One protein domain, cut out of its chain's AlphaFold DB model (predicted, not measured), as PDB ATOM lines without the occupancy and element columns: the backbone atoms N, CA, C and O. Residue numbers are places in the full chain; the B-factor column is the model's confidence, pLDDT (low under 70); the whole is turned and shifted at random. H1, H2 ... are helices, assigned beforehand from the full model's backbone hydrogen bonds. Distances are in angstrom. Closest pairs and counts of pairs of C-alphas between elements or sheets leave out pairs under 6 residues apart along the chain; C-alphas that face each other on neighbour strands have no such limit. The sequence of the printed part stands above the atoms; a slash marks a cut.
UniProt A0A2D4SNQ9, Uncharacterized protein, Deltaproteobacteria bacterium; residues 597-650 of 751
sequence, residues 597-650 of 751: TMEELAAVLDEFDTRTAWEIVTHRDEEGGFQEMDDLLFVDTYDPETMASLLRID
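This is residues 597 to 650 of the 751 residues of an uncharacterized protein of Deltaproteobacteria bacterium (UniProt A0A2D4SNQ9). This is a small helical domain in two halves: the longest helix, H2, with the shorter H1 packed at a steep angle near its beginning, makes one side, and the short helices H3 and H4, joined by a loop, make the other. Between the two halves the helices come close at few points. The printed part has 54 residues with four named helices, H1, H2, H3 and H4 in that order, and no named strand; the class is all helix. The whole is compact, with a radius of gyration of the C-alphas of 10.3 A, and rounded, spanning 27 by 21 by 20 A.

Begin at H1, residues 598 to 604, and go on to H2, residues 610 to 623: they touch, with the C-alphas of Leu 601 and Ala 613 closest at 5.5 A. They run opposite ways at a steep tilt of 52 degrees. H3, residues 629 to 632, is close to but not clearly touching H2, the closest C-alphas being those of Ile 616 and Leu 632, 7.8 A apart. H4, residues 640 to 646, is likewise close but not clearly touching to H3, with C-alphas 629 and 644 closest at 7.4 A. H1 and H4 are close but not clearly touching, about perpendicular at 81 degrees, with C-alphas 604 and 646 closest at 6.8 A. H1 and H3 are apart, as are H2 and H4. In H1, H2 and H4 every O i to N i+4 pair is within hydrogen-bond range; H3 is too short for such a pair.

Find C-alpha 598 at (112.735, 37.101, 165.252), where H1 begins its 10.3 A. H2 runs 19.4 A from C-alpha 610 at (114.441, 37.801, 157.724). H3 measures 5.6 A; H4 measures 10.0 A and ends at C-alpha 646, (99.934, 32.141, 160.488).

The C-alphas farthest apart are those of Glu 607 and Glu 623, 26.9 A. The printed part has no cut; the links H1 to H2 and H2 to H3 are tight, and H3 to H4 is short. Mean pLDDT of the printed part is 72.5, with residues 605 to 610, 622 to 624, 627, 636 to 638 and 649 to 650 under 70.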
ATOM      1  N   THR A 597     109.728  35.963 168.945       79.75
ATOM      2  CA  THR A 597     111.114  36.269 168.612       79.75
ATOM      3  C   THR A 597     111.302  36.353 167.099       79.75
ATOM      4  O   THR A 597     110.550  35.773 166.311       79.75
ATOM      5  N   MET A 598     112.366  37.035 166.670       78.31
ATOM      6  CA  MET A 598     112.735  37.101 165.252       78.31
ATOM      7  C   MET A 598     112.938  35.700 164.644       78.31
ATOM      8  O   MET A 598     112.668  35.494 163.464       78.31
ATOM      9  N   GLU A 599     113.398  34.736 165.446       76.69
ATOM     10  CA  GLU A 599     113.627  33.348 165.035       76.69
ATOM     11  C   GLU A 599     112.314  32.579 164.846       76.69
ATOM     12  O   GLU A 599     112.178  31.846 163.868       76.69
ATOM     13  N   GLU A 600     111.334  32.782 165.726       78.38
ATOM     14  CA  GLU A 600     110.001  32.181 165.608       78.38
ATOM     15  C   GLU A 600     109.224  32.769 164.425       78.38
ATOM     16  O   GLU A 600     108.668  32.014 163.627       78.38
ATOM     17  N   LEU A 601     109.258  34.097 164.244       78.94
ATOM     18  CA  LEU A 601     108.638  34.769 163.093       78.94
ATOM     19  C   LEU A 601     109.248  34.283 161.774       78.94
ATOM     20  O   LEU A 601     108.530  33.977 160.824       78.94
ATOM     21  N   ALA A 602     110.575  34.141 161.730       74.88
ATOM     22  CA  ALA A 602     111.275  33.622 160.560       74.88
ATOM     23  C   ALA A 602     110.999  32.131 160.289       74.88
ATOM     24  O   ALA A 602     111.170  31.687 159.155       74.88
ATOM     25  N   ALA A 603     110.599  31.356 161.302       76.44
ATOM     26  CA  ALA A 603     110.308  29.930 161.169       76.44
ATOM     27  C   ALA A 603     108.884  29.643 160.665       76.44
ATOM     28  O   ALA A 603     108.671  28.623 160.014       76.44
ATOM     29  N   VAL A 604     107.917  30.514 160.972       73.94
ATOM     30  CA  VAL A 604     106.503  30.329 160.595       73.94
ATOM     31  C   VAL A 604     106.206  30.848 159.182       73.94
ATOM     32  O   VAL A 604     105.355  30.298 158.486       73.94
ATOM     33  N   LEU A 605     106.948  31.852 158.715       68.94
ATOM     34  CA  LEU A 605     106.784  32.468 157.393       68.94
ATOM     35  C   LEU A 605     107.578  31.741 156.282       68.94
ATOM     36  O   LEU A 605     108.262  32.395 155.505       68.94
ATOM     37  N   ASP A 606     107.527  30.400 156.246       61.88
ATOM     38  CA  ASP A 606     108.433  29.493 155.503       61.88
ATOM     39  C   ASP A 606     108.992  30.024 154.155       61.88
ATOM     40  O   ASP A 606     108.282  30.579 153.318       61.88
ATOM     41  N   GLU A 607     110.293  29.785 153.948       48.75
ATOM     42  CA  GLU A 607     111.158  30.278 152.857       48.75
ATOM     43  C   GLU A 607     111.281  31.816 152.696       48.75
ATOM     44  O   GLU A 607     110.957  32.390 151.661       48.75
ATOM     45  N   PHE A 608     111.962  32.433 153.674       49.66
ATOM     46  CA  PHE A 608     112.633  33.747 153.630       49.66
ATOM     47  C   PHE A 608     111.747  34.996 153.457       49.66
ATOM     48  O   PHE A 608     111.541  35.459 152.340       49.66
ATOM     49  N   ASP A 609     111.577  35.737 154.557       61.91
ATOM     50  CA  ASP A 609     112.265  37.029 154.639       61.91
ATOM     51  C   ASP A 609     112.625  37.399 156.090       61.91
ATOM     52  O   ASP A 609     111.798  37.866 156.871       61.91
ATOM     53  N   THR A 610     113.901  37.235 156.469       67.81
ATOM     54  CA  THR A 610     114.441  37.801 157.724       67.81
ATOM     55  C   THR A 610     114.125  39.289 157.828       67.81
ATOM     56  O   THR A 610     114.015  39.814 158.929       67.81
ATOM     57  N   ARG A 611     113.962  39.965 156.686       73.81
ATOM     58  CA  ARG A 611     113.557  41.356 156.622       73.81
ATOM     59  C   ARG A 611     112.120  41.571 157.077       73.81
ATOM     60  O   ARG A 611     111.927  42.522 157.804       73.81
ATOM     61  N   THR A 612     111.149  40.728 156.728       75.69
ATOM     62  CA  THR A 612     109.767  40.871 157.219       75.69
ATOM     63  C   THR A 612     109.702  40.659 158.728       75.69
ATOM     64  O   THR A 612     109.132  41.479 159.437       75.69
ATOM     65  N   ALA A 613     110.362  39.615 159.242       78.25
ATOM     66  CA  ALA A 613     110.480  39.412 160.687       78.25
ATOM     67  C   ALA A 613     111.190  40.599 161.368       78.25
ATOM     68  O   ALA A 613     110.770  41.044 162.429       78.25
ATOM     69  N   TRP A 614     112.236  41.146 160.740       81.31
ATOM     70  CA  TRP A 614     112.934  42.340 161.218       81.31
ATOM     71  C   TRP A 614     112.072  43.604 161.134       81.31
ATOM     72  O   TRP A 614     112.128  44.404 162.051       81.31
ATOM     73  N   GLU A 615     111.271  43.791 160.086       82.69
ATOM     74  CA  GLU A 615     110.365  44.930 159.902       82.69
ATOM     75  C   GLU A 615     109.244  44.891 160.948       82.69
ATOM     76  O   GLU A 615     108.976  45.913 161.565       82.69
ATOM     77  N   ILE A 616     108.671  43.715 161.227       81.50
ATOM     78  CA  ILE A 616     107.683  43.510 162.299       81.50
ATOM     79  C   ILE A 616     108.302  43.813 163.672       81.50
ATOM     80  O   ILE A 616     107.732  44.584 164.439       81.50
ATOM     81  N   VAL A 617     109.484  43.253 163.975       82.19
ATOM     82  CA  VAL A 617     110.176  43.482 165.261       82.19
ATOM     83  C   VAL A 617     110.623  44.940 165.410       82.19
ATOM     84  O   VAL A 617     110.443  45.530 166.463       82.19
ATOM     85  N   THR A 618     111.168  45.548 164.359       79.19
ATOM     86  CA  THR A 618     111.630  46.945 164.392       79.19
ATOM     87  C   THR A 618     110.455  47.896 164.531       79.19
ATOM     88  O   THR A 618     110.520  48.814 165.336       79.19
ATOM     89  N   HIS A 619     109.363  47.664 163.796       81.38
ATOM     90  CA  HIS A 619     108.172  48.495 163.907       81.38
ATOM     91  C   HIS A 619     107.584  48.431 165.315       81.38
ATOM     92  O   HIS A 619     107.343  49.480 165.899       81.38
ATOM     93  N   ARG A 620     107.432  47.235 165.907       78.94
ATOM     94  CA  ARG A 620     106.920  47.150 167.283       78.94
ATOM     95  C   ARG A 620     107.865  47.769 168.321       78.94
ATOM     96  O   ARG A 620     107.389  48.318 169.307       78.94
ATOM     97  N   ASP A 621     109.180  47.704 168.097       72.62
ATOM     98  CA  ASP A 621     110.182  48.296 168.993       72.62
ATOM     99  C   ASP A 621     110.239  49.837 168.871       72.62
ATOM    100  O   ASP A 621     110.596  50.515 169.836       72.62
ATOM    101  N   GLU A 622     109.912  50.400 167.701       66.00
ATOM    102  CA  GLU A 622     109.975  51.846 167.420       66.00
ATOM    103  C   GLU A 622     108.631  52.571 167.614       66.00
ATOM    104  O   GLU A 622     108.615  53.689 168.129       66.00
ATOM    105  N   GLU A 623     107.518  51.948 167.222       65.88
ATOM    106  CA  GLU A 623     106.174  52.550 167.169       65.88
ATOM    107  C   GLU A 623     105.192  51.918 168.183       65.88
ATOM    108  O   GLU A 623     104.115  52.466 168.418       65.88
ATOM    109  N   GLY A 624     105.574  50.813 168.839       54.06
ATOM    110  CA  GLY A 624     104.748  50.081 169.807       54.06
ATOM    111  C   GLY A 624     104.070  48.831 169.230       54.06
ATOM    112  O   GLY A 624     104.032  48.619 168.020       54.06
ATOM    113  N   GLY A 625     103.557  47.960 170.107       71.94
ATOM    114  CA  GLY A 625     102.909  46.703 169.710       71.94
ATOM    115  C   GLY A 625     101.686  46.908 168.806       71.94
ATOM    116  O   GLY A 625     100.918  47.853 168.987       71.94
ATOM    117  N   PHE A 626     101.486  45.988 167.865       74.81
ATOM    118  CA  PHE A 626     100.346  45.972 166.949       74.81
ATOM    119  C   PHE A 626      99.036  45.772 167.721       74.81
ATOM    120  O   PHE A 626      99.008  44.998 168.681       74.81
ATOM    121  N   GLN A 627      97.968  46.450 167.303       66.38
ATOM    122  CA  GLN A 627      96.651  46.430 167.950       66.38
ATOM    123  C   GLN A 627      95.637  45.615 167.143       66.38
ATOM    124  O   GLN A 627      94.846  44.864 167.707       66.38
ATOM    125  N   GLU A 628      95.695  45.705 165.816       73.69
ATOM    126  CA  GLU A 628      94.811  44.990 164.897       73.69
ATOM    127  C   GLU A 628      95.570  44.465 163.674       73.69
ATOM    128  O   GLU A 628      96.645  44.949 163.332       73.69
ATOM    129  N   MET A 629      95.036  43.445 162.990       73.38
ATOM    130  CA  MET A 629      95.730  42.837 161.837       73.38
ATOM    131  C   MET A 629      95.987  43.818 160.694       73.38
ATOM    132  O   MET A 629      96.935  43.629 159.927       73.38
ATOM    133  N   ASP A 630      95.187  44.877 160.607       73.19
ATOM    134  CA  ASP A 630      95.375  45.946 159.635       73.19
ATOM    135  C   ASP A 630      96.662  46.752 159.900       73.19
ATOM    136  O   ASP A 630      97.258  47.280 158.957       73.19
ATOM    137  N   ASP A 631      97.187  46.745 161.129       74.56
ATOM    138  CA  ASP A 631      98.476  47.363 161.450       74.56
ATOM    139  C   ASP A 631      99.651  46.640 160.783       74.56
ATOM    140  O   ASP A 631     100.718  47.222 160.636       74.56
ATOM    141  N   LEU A 632      99.478  45.392 160.331       74.50
ATOM    142  CA  LEU A 632     100.502  44.641 159.595       74.50
ATOM    143  C   LEU A 632     100.453  44.884 158.079       74.50
ATOM    144  O   LEU A 632     101.280  44.337 157.349       74.50
ATOM    145  N   LEU A 633      99.541  45.728 157.579       71.62
ATOM    146  CA  LEU A 633      99.396  46.004 156.141       71.62
ATOM    147  C   LEU A 633     100.618  46.693 155.510       71.62
ATOM    148  O   LEU A 633     100.729  46.715 154.287       71.62
ATOM    149  N   PHE A 634     101.550  47.238 156.303       73.44
ATOM    150  CA  PHE A 634     102.828  47.754 155.781       73.44
ATOM    151  C   PHE A 634     103.769  46.638 155.300       73.44
ATOM    152  O   PHE A 634     104.720  46.904 154.561       73.44
ATOM    153  N   VAL A 635     103.506  45.390 155.695       71.38
ATOM    154  CA  VAL A 635     104.243  44.207 155.263       71.38
ATOM    155  C   VAL A 635     103.693  43.745 153.907       71.38
ATOM    156  O   VAL A 635     102.897  42.818 153.809       71.38
ATOM    157  N   ASP A 636     104.169  44.362 152.823       64.88
ATOM    158  CA  ASP A 636     103.740  44.133 151.423       64.88
ATOM    159  C   ASP A 636     104.035  42.714 150.865       64.88
ATOM    160  O   ASP A 636     103.917  42.456 149.662       64.88
ATOM    161  N   THR A 637     104.493  41.785 151.709       66.50
ATOM    162  CA  THR A 637     105.109  40.515 151.279       66.50
ATOM    163  C   THR A 637     104.123  39.340 151.277       66.50
ATOM    164  O   THR A 637     104.302  38.407 150.494       66.50
ATOM    165  N   TYR A 638     103.058  39.402 152.084       68.69
ATOM    166  CA  TYR A 638     102.051  38.342 152.223       68.69
ATOM    167  C   TYR A 638     100.634  38.918 152.132       68.69
ATOM    168  O   TYR A 638     100.403  40.073 152.478       68.69
ATOM    169  N   ASP A 639      99.674  38.125 151.651       73.44
ATOM    170  CA  ASP A 639      98.272  38.541 151.649       73.44
ATOM    171  C   ASP A 639      97.648  38.441 153.062       73.44
ATOM    172  O   ASP A 639      98.082  37.606 153.865       73.44
ATOM    173  N   PRO A 640      96.621  39.258 153.375       71.81
ATOM    174  CA  PRO A 640      96.015  39.293 154.707       71.81
ATOM    175  C   PRO A 640      95.420  37.960 155.182       71.81
ATOM    176  O   PRO A 640      95.468  37.675 156.375       71.81
ATOM    177  N   GLU A 641      94.886  37.121 154.281       75.56
ATOM    178  CA  GLU A 641      94.325  35.814 154.663       75.56
ATOM    179  C   GLU A 641      95.438  34.849 155.090       75.56
ATOM    180  O   GLU A 641      95.311  34.160 156.106       75.56
ATOM    181  N   THR A 642      96.557  34.832 154.362       75.31
ATOM    182  CA  THR A 642      97.743  34.049 154.733       75.31
ATOM    183  C   THR A 642      98.344  34.540 156.052       75.31
ATOM    184  O   THR A 642      98.630  33.716 156.922       75.31
ATOM    185  N   MET A 643      98.472  35.858 156.246       74.88
ATOM    186  CA  MET A 643      98.955  36.448 157.504       74.88
ATOM    187  C   MET A 643      98.055  36.072 158.683       74.88
ATOM    188  O   MET A 643      98.554  35.556 159.677       74.88
ATOM    189  N   ALA A 644      96.734  36.207 158.545       73.06
ATOM    190  CA  ALA A 644      95.776  35.825 159.585       73.06
ATOM    191  C   ALA A 644      95.759  34.309 159.878       73.06
ATOM    192  O   ALA A 644      95.349  33.888 160.958       73.06
ATOM    193  N   SER A 645      96.206  33.471 158.933       75.81
ATOM    194  CA  SER A 645      96.318  32.016 159.126       75.81
ATOM    195  C   SER A 645      97.593  31.567 159.851       75.81
ATOM    196  O   SER A 645      97.654  30.429 160.316       75.81
ATOM    197  N   LEU A 646      98.606  32.435 159.931       78.00
ATOM    198  CA  LEU A 646      99.934  32.141 160.488       78.00
ATOM    199  C   LEU A 646     100.244  32.963 161.739       78.00
ATOM    200  O   LEU A 646     100.998  32.515 162.603       78.00
ATOM    201  N   LEU A 647      99.673  34.157 161.833       78.56
ATOM    202  CA  LEU A 647      99.972  35.156 162.840       78.56
ATOM    203  C   LEU A 647      98.702  35.549 163.589       78.56
ATOM    204  O   LEU A 647      97.601  35.523 163.042       78.56
ATOM    205  N   ARG A 648      98.866  35.940 164.848       75.75
ATOM    206  CA  ARG A 648      97.832  36.590 165.658       75.75
ATOM    207  C   ARG A 648      98.418  37.836 166.312       75.75
ATOM    208  O   ARG A 648      99.633  37.925 166.481       75.75
ATOM    209  N   ILE A 649      97.568  38.787 166.658       68.94
ATOM    210  CA  ILE A 649      97.933  39.926 167.490       68.94
ATOM    211  C   ILE A 649      97.216  39.690 168.803       68.94
ATOM    212  O   ILE A 649      95.996  39.819 168.854       68.94
ATOM    213  N   ASP A 650      97.968  39.310 169.834       64.25
ATOM    214  CA  ASP A 650      97.463  39.459 171.193       64.25
ATOM    215  C   ASP A 650      98.126  40.729 171.724       64.25
ATOM    216  O   ASP A 650      99.361  40.821 171.793       64.25
TER     217      ASP A 650